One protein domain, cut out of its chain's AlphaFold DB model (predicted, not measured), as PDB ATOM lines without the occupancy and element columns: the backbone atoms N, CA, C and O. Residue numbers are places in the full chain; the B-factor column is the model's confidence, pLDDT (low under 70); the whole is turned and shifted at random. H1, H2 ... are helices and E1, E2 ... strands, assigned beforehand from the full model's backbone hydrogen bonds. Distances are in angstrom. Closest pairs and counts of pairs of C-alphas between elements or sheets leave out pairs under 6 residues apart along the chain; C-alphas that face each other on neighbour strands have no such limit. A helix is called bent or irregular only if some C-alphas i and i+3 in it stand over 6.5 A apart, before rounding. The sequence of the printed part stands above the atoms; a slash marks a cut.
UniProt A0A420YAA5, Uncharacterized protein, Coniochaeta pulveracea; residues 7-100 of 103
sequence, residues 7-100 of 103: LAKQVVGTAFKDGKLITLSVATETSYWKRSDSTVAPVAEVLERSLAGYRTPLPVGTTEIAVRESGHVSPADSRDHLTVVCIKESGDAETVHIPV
ATOM      1  N   LEU A   7     193.933 102.285 147.677       86.81
ATOM      2  CA  LEU A   7     193.326 103.606 147.505       86.81
ATOM      3  C   LEU A   7     191.820 103.493 147.252       86.81
ATOM      4  O   LEU A   7     191.048 104.323 147.724       86.81
ATOM      5  N   ALA A   8     191.406 102.445 146.538       89.06
ATOM      6  CA  ALA A   8     190.009 102.144 146.266       89.06
ATOM      7  C   ALA A   8     189.761 100.632 146.296       89.06
ATOM      8  O   ALA A   8     190.635  99.823 145.968       89.06
ATOM      9  N   LYS A   9     188.549 100.256 146.695       92.00
ATOM     10  CA  LYS A   9     188.078  98.873 146.762       92.00
ATOM     11  C   LYS A   9     186.584  98.813 146.487       92.00
ATOM     12  O   LYS A   9     185.865  99.777 146.744       92.00
ATOM     13  N   GLN A  10     186.130  97.666 146.008       93.38
ATOM     14  CA  GLN A  10     184.726  97.376 145.772       93.38
ATOM     15  C   GLN A  10     184.276  96.263 146.716       93.38
ATOM     16  O   GLN A  10     184.933  95.227 146.801       93.38
ATOM     17  N   VAL A  11     183.168  96.478 147.428       94.88
ATOM     18  CA  VAL A  11     182.516  95.426 148.220       94.88
ATOM     19  C   VAL A  11     181.869  94.438 147.258       94.88
ATOM     20  O   VAL A  11     181.162  94.842 146.337       94.88
ATOM     21  N   VAL A  12     182.137  93.154 147.471       94.44
ATOM     22  CA  VAL A  12     181.688  92.071 146.587       94.44
ATOM     23  C   VAL A  12     180.745  91.096 147.281       94.44
ATOM     24  O   VAL A  12     180.000  90.404 146.600       94.44
ATOM     25  N   GLY A  13     180.713  91.083 148.615       93.75
ATOM     26  CA  GLY A  13     179.804  90.221 149.361       93.75
ATOM     27  C   GLY A  13     180.112  90.174 150.850       93.75
ATOM     28  O   GLY A  13     180.814  91.030 151.393       93.75
ATOM     29  N   THR A  14     179.579  89.151 151.511       95.19
ATOM     30  CA  THR A  14     179.850  88.843 152.916       95.19
ATOM     31  C   THR A  14     180.040  87.340 153.093       95.19
ATOM     32  O   THR A  14     179.485  86.540 152.342       95.19
ATOM     33  N   ALA A  15     180.823  86.941 154.093       92.12
ATOM     34  CA  ALA A  15     181.016  85.539 154.455       92.12
ATOM     35  C   ALA A  15     180.973  85.358 155.970       92.12
ATOM     36  O   ALA A  15     181.436  86.213 156.724       92.12
ATOM     37  N   PHE A  16     180.431  84.228 156.426       90.75
ATOM     38  CA  PHE A  16     180.453  83.877 157.841       90.75
ATOM     39  C   PHE A  16     181.743  83.125 158.171       90.75
ATOM     40  O   PHE A  16     181.996  82.048 157.628       90.75
ATOM     41  N   LYS A  17     182.568  83.685 159.053       88.94
ATOM     42  CA  LYS A  17     183.866  83.124 159.440       88.94
ATOM     43  C   LYS A  17     184.146  83.443 160.902       88.94
ATOM     44  O   LYS A  17     183.855  84.535 161.378       88.94
ATOM     45  N   ASP A  18     184.665  82.452 161.623       87.75
ATOM     46  CA  ASP A  18     185.019  82.548 163.044       87.75
ATOM     47  C   ASP A  18     183.877  83.117 163.918       87.75
ATOM     48  O   ASP A  18     184.088  83.907 164.837       87.75
ATOM     49  N   GLY A  19     182.637  82.718 163.605       88.06
ATOM     50  CA  GLY A  19     181.436  83.131 164.340       88.06
ATOM     51  C   GLY A  19     180.930  84.541 164.020       88.06
ATOM     52  O   GLY A  19     180.038  85.025 164.716       88.06
ATOM     53  N   LYS A  20     181.479  85.212 163.000       90.81
ATOM     54  CA  LYS A  20     181.124  86.585 162.623       90.81
ATOM     55  C   LYS A  20     180.838  86.710 161.132       90.81
ATOM     56  O   LYS A  20     181.363  85.955 160.317       90.81
ATOM     57  N   LEU A  21     180.017  87.697 160.781       93.19
ATOM     58  CA  LEU A  21     179.829  88.110 159.397       93.19
ATOM     59  C   LEU A  21     180.962  89.068 159.011       93.19
ATOM     60  O   LEU A  21     181.141  90.102 159.652       93.19
ATOM     61  N   ILE A  22     181.719  88.705 157.984       95.31
ATOM     62  CA  ILE A  22     182.869  89.450 157.478       95.31
ATOM     63  C   ILE A  22     182.518  90.021 156.111       95.31
ATOM     64  O   ILE A  22     182.015  89.301 155.246       95.31
ATOM     65  N   THR A  23     182.799  91.303 155.899       96.88
ATOM     66  CA  THR A  23     182.646  91.939 154.587       96.88
ATOM     67  C   THR A  23     183.776  91.501 153.666       96.88
ATOM     68  O   THR A  23     184.943  91.529 154.052       96.88
ATOM     69  N   LEU A  24     183.444  91.113 152.439       95.75
ATOM     70  CA  LEU A  24     184.421  90.790 151.409       95.75
ATOM     71  C   LEU A  24     184.520  91.950 150.426       95.75
ATOM     72  O   LEU A  24     183.509  92.438 149.908       95.75
ATOM     73  N   SER A  25     185.742  92.378 150.143       94.94
ATOM     74  CA  SER A  25     186.016  93.405 149.150       94.94
ATOM     75  C   SER A  25     187.228  93.053 148.295       94.94
ATOM     76  O   SER A  25     188.036  92.177 148.610       94.94
ATOM     77  N   VAL A  26     187.349  93.733 147.162       92.88
ATOM     78  CA  VAL A  26     188.454  93.571 146.221       92.88
ATOM     79  C   VAL A  26     189.044  94.947 145.962       92.88
ATOM     80  O   VAL A  26     188.322  95.869 145.585       92.88
ATOM     81  N   ALA A  27     190.353  95.102 146.159       91.56
ATOM     82  CA  ALA A  27     191.039  96.349 145.835       91.56
ATOM     83  C   ALA A  27     190.922  96.629 144.327       91.56
ATOM     84  O   ALA A  27     191.245  95.779 143.498       91.56
ATOM     85  N   THR A  28     190.453  97.813 143.956       91.06
ATOM     86  CA  THR A  28     190.376  98.266 142.559       91.06
ATOM     87  C   THR A  28     191.527  99.203 142.222       91.06
ATOM     88  O   THR A  28     191.933  99.299 141.067       91.06
ATOM     89  N   GLU A  29     192.127  99.827 143.233       88.19
ATOM     90  CA  GLU A  29     193.278 100.702 143.068       88.19
ATOM     91  C   GLU A  29     194.208 100.588 144.271       88.19
ATOM     92  O   GLU A  29     193.775 100.647 145.425       88.19
ATOM     93  N   THR A  30     195.497 100.445 143.994       86.81
ATOM     94  CA  THR A  30     196.571 100.633 144.967       86.81
ATOM     95  C   THR A  30     197.504 101.733 144.470       86.81
ATOM     96  O   THR A  30     197.421 102.143 143.315       86.81
ATOM     97  N   SER A  31     198.468 102.182 145.272       84.56
ATOM     98  CA  SER A  31     199.467 103.139 144.762       84.56
ATOM     99  C   SER A  31     200.326 102.611 143.606       84.56
ATOM    100  O   SER A  31     201.104 103.375 143.043       84.56
ATOM    101  N   TYR A  32     200.341 101.294 143.377       82.69
ATOM    102  CA  TYR A  32     201.222 100.649 142.401       82.69
ATOM    103  C   TYR A  32     200.492 100.278 141.116       82.69
ATOM    104  O   TYR A  32     201.110 100.207 140.058       82.69
ATOM    105  N   TRP A  33     199.192 100.007 141.204       84.56
ATOM    106  CA  TRP A  33     198.412  99.522 140.078       84.56
ATOM    107  C   TRP A  33     196.939  99.868 140.232       84.56
ATOM    108  O   TRP A  33     196.421 100.039 141.336       84.56
ATOM    109  N   LYS A  34     196.253  99.875 139.093       86.81
ATOM    110  CA  LYS A  34     194.800  99.932 139.002       86.81
ATOM    111  C   LYS A  34     194.292  98.665 138.328       86.81
ATOM    112  O   LYS A  34     194.843  98.235 137.316       86.81
ATOM    113  N   ARG A  35     193.281  98.042 138.922       83.50
ATOM    114  CA  ARG A  35     192.642  96.822 138.424       83.50
ATOM    115  C   ARG A  35     191.431  97.218 137.590       83.50
ATOM    116  O   ARG A  35     190.738  98.173 137.917       83.50
ATOM    117  N   SER A  36     191.190  96.482 136.509       85.62
ATOM    118  CA  SER A  36     189.965  96.645 135.728       85.62
ATOM    119  C   SER A  36     188.774  96.071 136.493       85.62
ATOM    120  O   SER A  36     188.874  94.983 137.065       85.62
ATOM    121  N   ASP A  37     187.637  96.757 136.443       80.81
ATOM    122  CA  ASP A  37     186.399  96.331 137.106       80.81
ATOM    123  C   ASP A  37     185.950  94.928 136.656       80.81
ATOM    124  O   ASP A  37     185.421  94.154 137.452       80.81
ATOM    125  N   SER A  38     186.259  94.536 135.413       82.25
ATOM    126  CA  SER A  38     185.976  93.192 134.882       82.25
ATOM    127  C   SER A  38     186.695  92.066 135.636       82.25
ATOM    128  O   SER A  38     186.266  90.916 135.590       82.25
ATOM    129  N   THR A  39     187.778  92.380 136.356       83.50
ATOM    130  CA  THR A  39     188.562  91.416 137.144       83.50
ATOM    131  C   THR A  39     188.038  91.278 138.578       83.50
ATOM    132  O   THR A  39     188.398  90.330 139.272       83.50
ATOM    133  N   VAL A  40     187.166  92.182 139.040       88.00
ATOM    134  CA  VAL A  40     186.641  92.172 140.417       88.00
ATOM    135  C   VAL A  40     185.811  90.920 140.692       88.00
ATOM    136  O   VAL A  40     186.063  90.235 141.680       88.00
ATOM    137  N   ALA A  41     184.866  90.593 139.808       88.00
ATOM    138  CA  ALA A  41     183.976  89.447 139.998       88.00
ATOM    139  C   ALA A  41     184.726  88.094 140.015       88.00
ATOM    140  O   ALA A  41     184.539  87.343 140.972       88.00
ATOM    141  N   PRO A  42     185.645  87.795 139.070       88.00
ATOM    142  CA  PRO A  42     186.461  86.582 139.148       88.00
ATOM    143  C   PRO A  42     187.293  86.477 140.436       88.00
ATOM    144  O   PRO A  42     187.422  85.398 141.009       88.00
ATOM    145  N   VAL A  43     187.857  87.591 140.917       89.06
ATOM    146  CA  VAL A  43     188.650  87.604 142.158       89.06
ATOM    147  C   VAL A  43     187.774  87.349 143.385       89.06
ATOM    148  O   VAL A  43     188.191  86.613 144.280       89.06
ATOM    149  N   ALA A  44     186.567  87.915 143.417       89.62
ATOM    150  CA  ALA A  44     185.596  87.674 144.480       89.62
ATOM    151  C   ALA A  44     185.235  86.187 144.584       89.62
ATOM    152  O   ALA A  44     185.300  85.609 145.665       89.62
ATOM    153  N   GLU A  45     184.963  85.543 143.449       90.12
ATOM    154  CA  GLU A  45     184.610  84.123 143.393       90.12
ATOM    155  C   GLU A  45     185.744  83.221 143.918       90.12
ATOM    156  O   GLU A  45     185.518  82.254 144.651       90.12
ATOM    157  N   VAL A  46     186.999  83.550 143.585       89.50
ATOM    158  CA  VAL A  46     188.171  82.840 144.124       89.50
ATOM    159  C   VAL A  46     188.304  83.075 145.627       89.50
ATOM    160  O   VAL A  46     188.595  82.123 146.354       89.50
ATOM    161  N   LEU A  47     188.080  84.301 146.108       90.94
ATOM    162  CA  LEU A  47     188.134  84.622 147.535       90.94
ATOM    163  C   LEU A  47     187.090  83.835 148.326       90.94
ATOM    164  O   LEU A  47     187.446  83.211 149.324       90.94
ATOM    165  N   GLU A  48     185.837  83.829 147.878       91.19
ATOM    166  CA  GLU A  48     184.743  83.117 148.545       91.19
ATOM    167  C   GLU A  48     185.043  81.622 148.677       91.19
ATOM    168  O   GLU A  48     184.976  81.065 149.777       91.19
ATOM    169  N   ARG A  49     185.477  80.980 147.585       89.56
ATOM    170  CA  ARG A  49     185.889  79.567 147.611       89.56
ATOM    171  C   ARG A  49     187.074  79.314 148.536       89.56
ATOM    172  O   ARG A  49     187.079  78.332 149.278       89.56
ATOM    173  N   SER A  50     188.080  80.182 148.485       89.50
ATOM    174  CA  SER A  50     189.300  80.023 149.281       89.50
ATOM    175  C   SER A  50     189.002  80.190 150.772       89.50
ATOM    176  O   SER A  50     189.464  79.392 151.586       89.50
ATOM    177  N   LEU A  51     188.161  81.164 151.138       90.06
ATOM    178  CA  LEU A  51     187.723  81.387 152.516       90.06
ATOM    179  C   LEU A  51     186.887  80.234 153.066       90.06
ATOM    180  O   LEU A  51     187.084  79.859 154.221       90.06
ATOM    181  N   ALA A  52     186.006  79.641 152.257       88.62
ATOM    182  CA  ALA A  52     185.217  78.481 152.669       88.62
ATOM    183  C   ALA A  52     186.099  77.285 153.086       88.62
ATOM    184  O   ALA A  52     185.753  76.549 154.010       88.62
ATOM    185  N   GLY A  53     187.260  77.108 152.444       86.94
ATOM    186  CA  GLY A  53     188.247  76.083 152.802       86.94
ATOM    187  C   GLY A  53     189.257  76.506 153.876       86.94
ATOM    188  O   GLY A  53     189.993  75.660 154.395       86.94
ATOM    189  N   TYR A  54     189.317  77.792 154.226       89.12
ATOM    190  CA  TYR A  54     190.351  78.345 155.095       89.12
ATOM    191  C   TYR A  54     190.056  78.076 156.576       89.12
ATOM    192  O   TYR A  54     189.152  78.649 157.190       89.12
ATOM    193  N   ARG A  55     190.850  77.184 157.176       88.88
ATOM    194  CA  ARG A  55     190.657  76.734 158.567       88.88
ATOM    195  C   ARG A  55     191.356  77.597 159.605       88.88
ATOM    196  O   ARG A  55     190.947  77.584 160.762       88.88
ATOM    197  N   THR A  56     192.382  78.341 159.212       90.38
ATOM    198  CA  THR A  56     193.090  79.223 160.138       90.38
ATOM    199  C   THR A  56     192.147  80.341 160.598       90.38
ATOM    200  O   THR A  56     191.359  80.844 159.783       90.38
ATOM    201  N   PRO A  57     192.183  80.721 161.885       91.50
ATOM    202  CA  PRO A  57     191.474  81.897 162.362       91.50
ATOM    203  C   PRO A  57     191.985  83.166 161.681       91.50
ATOM    204  O   PRO A  57     193.178  83.298 161.390       91.50
ATOM    205  N   LEU A  58     191.085  84.108 161.445       93.06
ATOM    206  CA  LEU A  58     191.449  85.457 161.036       93.06
ATOM    207  C   LEU A  58     192.054  86.226 162.219       93.06
ATOM    208  O   LEU A  58     191.766  85.909 163.379       93.06
ATOM    209  N   PRO A  59     192.849  87.277 161.953       93.38
ATOM    210  CA  PRO A  59     193.280  88.199 162.989       93.38
ATOM    211  C   PRO A  59     192.102  88.702 163.830       93.38
ATOM    212  O   PRO A  59     191.026  89.020 163.310       93.38
ATOM    213  N   VAL A  60     192.302  88.790 165.146       92.56
ATOM    214  CA  VAL A  60     191.243  89.198 166.079       92.56
ATOM    215  C   VAL A  60     190.718  90.584 165.707       92.56
ATOM    216  O   VAL A  60     191.488  91.501 165.428       92.56
ATOM    217  N   GLY A  61     189.393  90.718 165.706       92.19
ATOM    218  CA  GLY A  61     188.716  91.975 165.393       92.19
ATOM    219  C   GLY A  61     188.536  92.245 163.900       92.19
ATOM    220  O   GLY A  61     188.040  93.316 163.573       92.19
ATOM    221  N   THR A  62     188.897  91.312 163.009       94.62
ATOM    222  CA  THR A  62     188.637  91.449 161.566       94.62
ATOM    223  C   THR A  62     187.144  91.654 161.303       94.62
ATOM    224  O   THR A  62     186.318  90.857 161.748       94.62
ATOM    225  N   THR A  63     186.810  92.713 160.570       94.81
ATOM    226  CA  THR A  63     185.454  93.047 160.103       94.81
ATOM    227  C   THR A  63     185.348  92.991 158.582       94.81
ATOM    228  O   THR A  63     184.264  92.775 158.040       94.81
ATOM    229  N   GLU A  64     186.473  93.129 157.881       94.94
ATOM    230  CA  GLU A  64     186.533  93.095 156.427       94.94
ATOM    231  C   GLU A  64     187.800  92.387 155.933       94.94
ATOM    232  O   GLU A  64     188.878  92.522 156.515       94.94
ATOM    233  N   ILE A  65     187.670  91.661 154.825       94.25
ATOM    234  CA  ILE A  65     188.777  91.075 154.074       94.25
ATOM    235  C   ILE A  65     188.789  91.690 152.680       94.25
ATOM    236  O   ILE A  65     187.860  91.485 151.900       94.25
ATOM    237  N   ALA A  66     189.870  92.397 152.361       93.44
ATOM    238  CA  ALA A  66     190.083  92.999 151.054       93.44
ATOM    239  C   ALA A  66     191.141  92.219 150.263       93.44
ATOM    240  O   ALA A  66     192.294  92.144 150.694       93.44
ATOM    241  N   VAL A  67     190.807  91.672 149.087       91.69
ATOM    242  CA  VAL A  67     191.825  91.071 148.206       91.69
ATOM    243  C   VAL A  67     192.691  92.167 147.610       91.69
ATOM    244  O   VAL A  67     192.237  92.945 146.761       91.69
ATOM    245  N   ARG A  68     193.961  92.190 148.011       86.31
ATOM    246  CA  ARG A  68     194.964  93.076 147.427       86.31
ATOM    247  C   ARG A  68     195.467  92.470 146.129       86.31
ATOM    248  O   ARG A  68     195.238  93.043 145.072       86.31
ATOM    249  N   GLU A  69     196.048  91.279 146.165       79.06
ATOM    250  CA  GLU A  69     196.613  90.621 144.982       79.06
ATOM    251  C   GLU A  69     195.889  89.312 144.682       79.06
ATOM    252  O   GLU A  69     195.637  88.498 145.573       79.06
ATOM    253  N   SER A  70     195.548  89.133 143.404       65.19
ATOM    254  CA  SER A  70     195.076  87.860 142.866       65.19
ATOM    255  C   SER A  70     196.177  86.799 142.958       65.19
ATOM    256  O   SER A  70     197.344  87.140 143.149       65.19
ATOM    257  N   GLY A  71     195.788  85.527 142.823       59.06
ATOM    258  CA  GLY A  71     196.659  84.366 143.020       59.06
ATOM    259  C   GLY A  71     198.048  84.538 142.411       59.06
ATOM    260  O   GLY A  71     198.167  84.804 141.215       59.06
ATOM    261  N   HIS A  72     199.082  84.396 143.235       58.50
ATOM    262  CA  HIS A  72     200.459  84.334 142.769       58.50
ATOM    263  C   HIS A  72     201.244  83.281 143.547       58.50
ATOM    264  O   HIS A  72     200.905  82.917 144.674       58.50
ATOM    265  N   VAL A  73     202.304  82.797 142.912       53.00
ATOM    266  CA  VAL A  73     203.278  81.888 143.507       53.00
ATOM    267  C   VAL A  73     204.408  82.744 144.063       53.00
ATOM    268  O   VAL A  73     204.896  83.633 143.360       53.00
ATOM    269  N   SER A  74     204.847  82.504 145.297       53.94
ATOM    270  CA  SER A  74     206.054  83.160 145.806       53.94
ATOM    271  C   SER A  74     207.257  82.219 145.660       53.94
ATOM    272  O   SER A  74     207.088  81.000 145.716       53.94
ATOM    273  N   PRO A  75     208.496  82.724 145.516       52.84
ATOM    274  CA  PRO A  75     209.683  81.865 145.442       52.84
ATOM    275  C   PRO A  75     209.875  80.963 146.675       52.84
ATOM    276  O   PRO A  75     210.548  79.942 146.586       52.84
ATOM    277  N   ALA A  76     209.290  81.347 147.817       57.09
ATOM    278  CA  ALA A  76     209.347  80.618 149.082       57.09
ATOM    279  C   ALA A  76     208.093  79.759 149.361       57.09
ATOM    280  O   ALA A  76     208.133  78.898 150.236       57.09
ATOM    281  N   ASP A  77     206.995  79.978 148.632       54.12
ATOM    282  CA  ASP A  77     205.736  79.240 148.753       54.12
ATOM    283  C   ASP A  77     205.166  78.955 147.361       54.12
ATOM    284  O   ASP A  77     204.619  79.837 146.693       54.12
ATOM    285  N   SER A  78     205.290  77.694 146.945       58.59
ATOM    286  CA  SER A  78     204.818  77.199 145.653       58.59
ATOM    287  C   SER A  78     203.294  77.052 145.567       58.59
ATOM    288  O   SER A  78     202.784  76.610 144.534       58.59
ATOM    289  N   ARG A  79     202.551  77.340 146.644       64.69
ATOM    290  CA  ARG A  79     201.086  77.295 146.653       64.69
ATOM    291  C   ARG A  79     200.533  78.602 146.102       64.69
ATOM    292  O   ARG A  79     200.921  79.682 146.544       64.69
ATOM    293  N   ASP A  80     199.568  78.487 145.192       77.88
ATOM    294  CA  ASP A  80     198.755  79.631 144.790       77.88
ATOM    295  C   ASP A  80     197.978  80.127 146.009       77.88
ATOM    296  O   ASP A  80     197.306  79.350 146.693       77.88
ATOM    297  N   HIS A  81     198.084  81.414 146.309       80.56
ATOM    298  CA  HIS A  81     197.391  82.034 147.430       80.56
ATOM    299  C   HIS A  81     196.932  83.444 147.060       80.56
ATOM    300  O   HIS A  81     197.563  84.138 146.263       80.56
ATOM    301  N   LEU A  82     195.818  83.874 147.644       87.44
ATOM    302  CA  LEU A  82     195.391  85.265 147.622       87.44
ATOM    303  C   LEU A  82     196.116  86.019 148.726       87.44
ATOM    304  O   LEU A  82     196.140  85.567 149.873       87.44
ATOM    305  N   THR A  83     196.640  87.196 148.398       89.50
ATOM    306  CA  THR A  83     197.101  88.129 149.428       89.50
ATOM    307  C   THR A  83     195.959  89.065 149.771       89.50
ATOM    308  O   THR A  83     195.519  89.866 148.936       89.50
ATOM    309  N   VAL A  84     195.468  88.952 151.000       90.94
ATOM    310  CA  VAL A  84     194.348  89.743 151.500       90.94
ATOM    311  C   VAL A  84     194.783  90.632 152.652       90.94
ATOM    312  O   VAL A  84     195.735  90.330 153.365       90.94
ATOM    313  N   VAL A  85     194.060  91.726 152.845       92.31
ATOM    314  CA  VAL A  85     194.211  92.622 153.987       92.31
ATOM    315  C   VAL A  85     192.984  92.451 154.875       92.31
ATOM    316  O   VAL A  85     191.862  92.735 154.455       92.31
ATOM    317  N   CYS A  86     193.196  91.967 156.094       93.38
ATOM    318  CA  CYS A  86     192.187  91.854 157.139       93.38
ATOM    319  C   CYS A  86     192.099  93.182 157.886       93.38
ATOM    320  O   CYS A  86     192.994  93.509 158.664       93.38
ATOM    321  N   ILE A  87     191.041  93.949 157.644       92.38
ATOM    322  CA  ILE A  87     190.786  95.224 158.315       92.38
ATOM    323  C   ILE A  87     190.034  94.934 159.609       92.38
ATOM    324  O   ILE A  87     189.030  94.215 159.611       92.38
ATOM    325  N   LYS A  88     190.550  95.471 160.711       92.12
ATOM    326  CA  LYS A  88     190.028  95.289 162.061       92.12
ATOM    327  C   LYS A  88     189.114  96.447 162.442       92.12
ATOM    328  O   LYS A  88     189.237  97.557 161.930       92.12
ATOM    329  N   GLU A  89     188.241  96.203 163.407       89.19
ATOM    330  CA  GLU A  89     187.368  97.224 163.997       89.19
ATOM    331  C   GLU A  89     188.144  98.425 164.569       89.19
ATOM    332  O   GLU A  89     187.661  99.552 164.506       89.19
ATOM    333  N   SER A  90     189.374  98.215 165.054       87.38
ATOM    334  CA  SER A  90     190.254  99.290 165.537       87.38
ATOM    335  C   SER A  90     190.719 100.259 164.441       87.38
ATOM    336  O   SER A  90     191.285 101.304 164.758       87.38
ATOM    337  N   GLY A  91     190.520  99.919 163.163       84.44
ATOM    338  CA  GLY A  91     191.106 100.616 162.018       84.44
ATOM    339  C   GLY A  91     192.507 100.118 161.643       84.44
ATOM    340  O   GLY A  91     193.040 100.531 160.611       84.44
ATOM    341  N   ASP A  92     193.089  99.208 162.431       87.69
ATOM    342  CA  ASP A  92     194.302  98.490 162.042       87.69
ATOM    343  C   ASP A  92     193.996  97.475 160.941       87.69
ATOM    344  O   ASP A  92     192.867  97.004 160.806       87.69
ATOM    345  N   ALA A  93     195.008  97.072 160.180       88.62
ATOM    346  CA  ALA A  93     194.871  95.958 159.263       88.62
ATOM    347  C   ALA A  93     196.058  94.997 159.332       88.62
ATOM    348  O   ALA A  93     197.104  95.289 159.906       88.62
ATOM    349  N   GLU A  94     195.889  93.812 158.768       90.25
ATOM    350  CA  GLU A  94     196.932  92.796 158.749       90.25
ATOM    351  C   GLU A  94     196.876  92.009 157.448       90.25
ATOM    352  O   GLU A  94     195.801  91.607 157.005       90.25
ATOM    353  N   THR A  95     198.033  91.808 156.823       90.19
ATOM    354  CA  THR A  95     198.123  91.049 155.576       90.19
ATOM    355  C   THR A  95     198.130  89.557 155.884       90.19
ATOM    356  O   THR A  95     198.958  89.072 156.653       90.19
ATOM    357  N   VAL A  96     197.210  88.824 155.262       90.12
ATOM    358  CA  VAL A  96     197.040  87.378 155.412       90.12
ATOM    359  C   VAL A  96     197.095  86.734 154.032       90.12
ATOM    360  O   VAL A  96     196.524  87.242 153.068       90.12
ATOM    361  N   HIS A  97     197.775  85.595 153.934       89.62
ATOM    362  CA  HIS A  97     197.792  84.792 152.717       89.62
ATOM    363  C   HIS A  97     196.775  83.662 152.864       89.62
ATOM    364  O   HIS A  97     196.897  82.817 153.754       89.62
ATOM    365  N   ILE A  98     195.759  83.657 152.004       88.69
ATOM    366  CA  ILE A  98     194.733  82.614 151.972       88.69
ATOM    367  C   ILE A  98     195.071  81.669 150.818       88.69
ATOM    368  O   ILE A  98     195.053  82.109 149.669       88.69
ATOM    369  N   PRO A  99     195.368  80.385 151.080       87.75
ATOM    370  CA  PRO A  99     195.614  79.411 150.025       87.75
ATOM    371  C   PRO A  99     194.433  79.333 149.055       87.75
ATOM    372  O   PRO A  99     193.283  79.220 149.478       87.75
ATOM    373  N   VAL A 100     194.723  79.356 147.757       83.94
ATOM    374  CA  VAL A 100     193.741  79.072 146.714       83.94
ATOM    375  C   VAL A 100     193.636  77.558 146.603       83.94
ATOM    376  O   VAL A 100     194.553  76.886 146.128       83.94
TER     377      VAL A 100
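Overview. This is residues 7 to 100 of the 103 residues of an uncharacterized protein of Coniochaeta pulveracea (UniProt A0A420YAA5). A strongly twisted five-stranded sheet curls round one helix, H1, which covers one face of it, in two layers. The printed part has 94 residues, with one named helix and five named strands in the order E1, E2, H1, E3, E4, E5 along the chain; the sheet, mixed, has the order E1, E2, E3, E4, E5, and the class is mixed, helices and strands. It is compact, with a radius of gyration of the C-alphas of 12.5 A and spans of 32 by 29 by 22 A.

Along the chain. E1, residues 7 to 17, 25.5 A, begins at C-alpha 7 (193.326, 103.606, 147.505). E2 is residues 20 to 30, 27.3 A. H1, residues 37 to 53, 25.7 A, is only just irregular: C-alphas 38 and 41 are 6.6 A apart. E3 is residues 62 to 74, E4 77 to 88. E5, residues 93 to 99, ends at C-alpha 99 (195.614, 79.411, 150.025).

Arrangement. E1 and E2 are an antiparallel hairpin, N 10 to O 26 2.9 A. E2 and E3 are parallel, N 25 to O 65 2.9 A; with H1 between they form a strand-helix-strand unit, its crossover left-handed. Hairpins E3 and E4, N 66 to O 85 2.9 A, and E4 and E5, N 84 to O 96 2.9 A, make a meander, successive antiparallel neighbours. H1 is on the sheet; its closest C-alphas to E2 are Val 40 and Val 26, 6.2 A. In H1, 11 of 13 O i to N i+4 pairs are within hydrogen-bond range.

Size, cuts and confidence. The farthest C-alphas, Gly 19 and Tyr 32, are 34.3 A apart. The printed part has no cut and no long link. Residues 70 to 79 have pLDDT under 70.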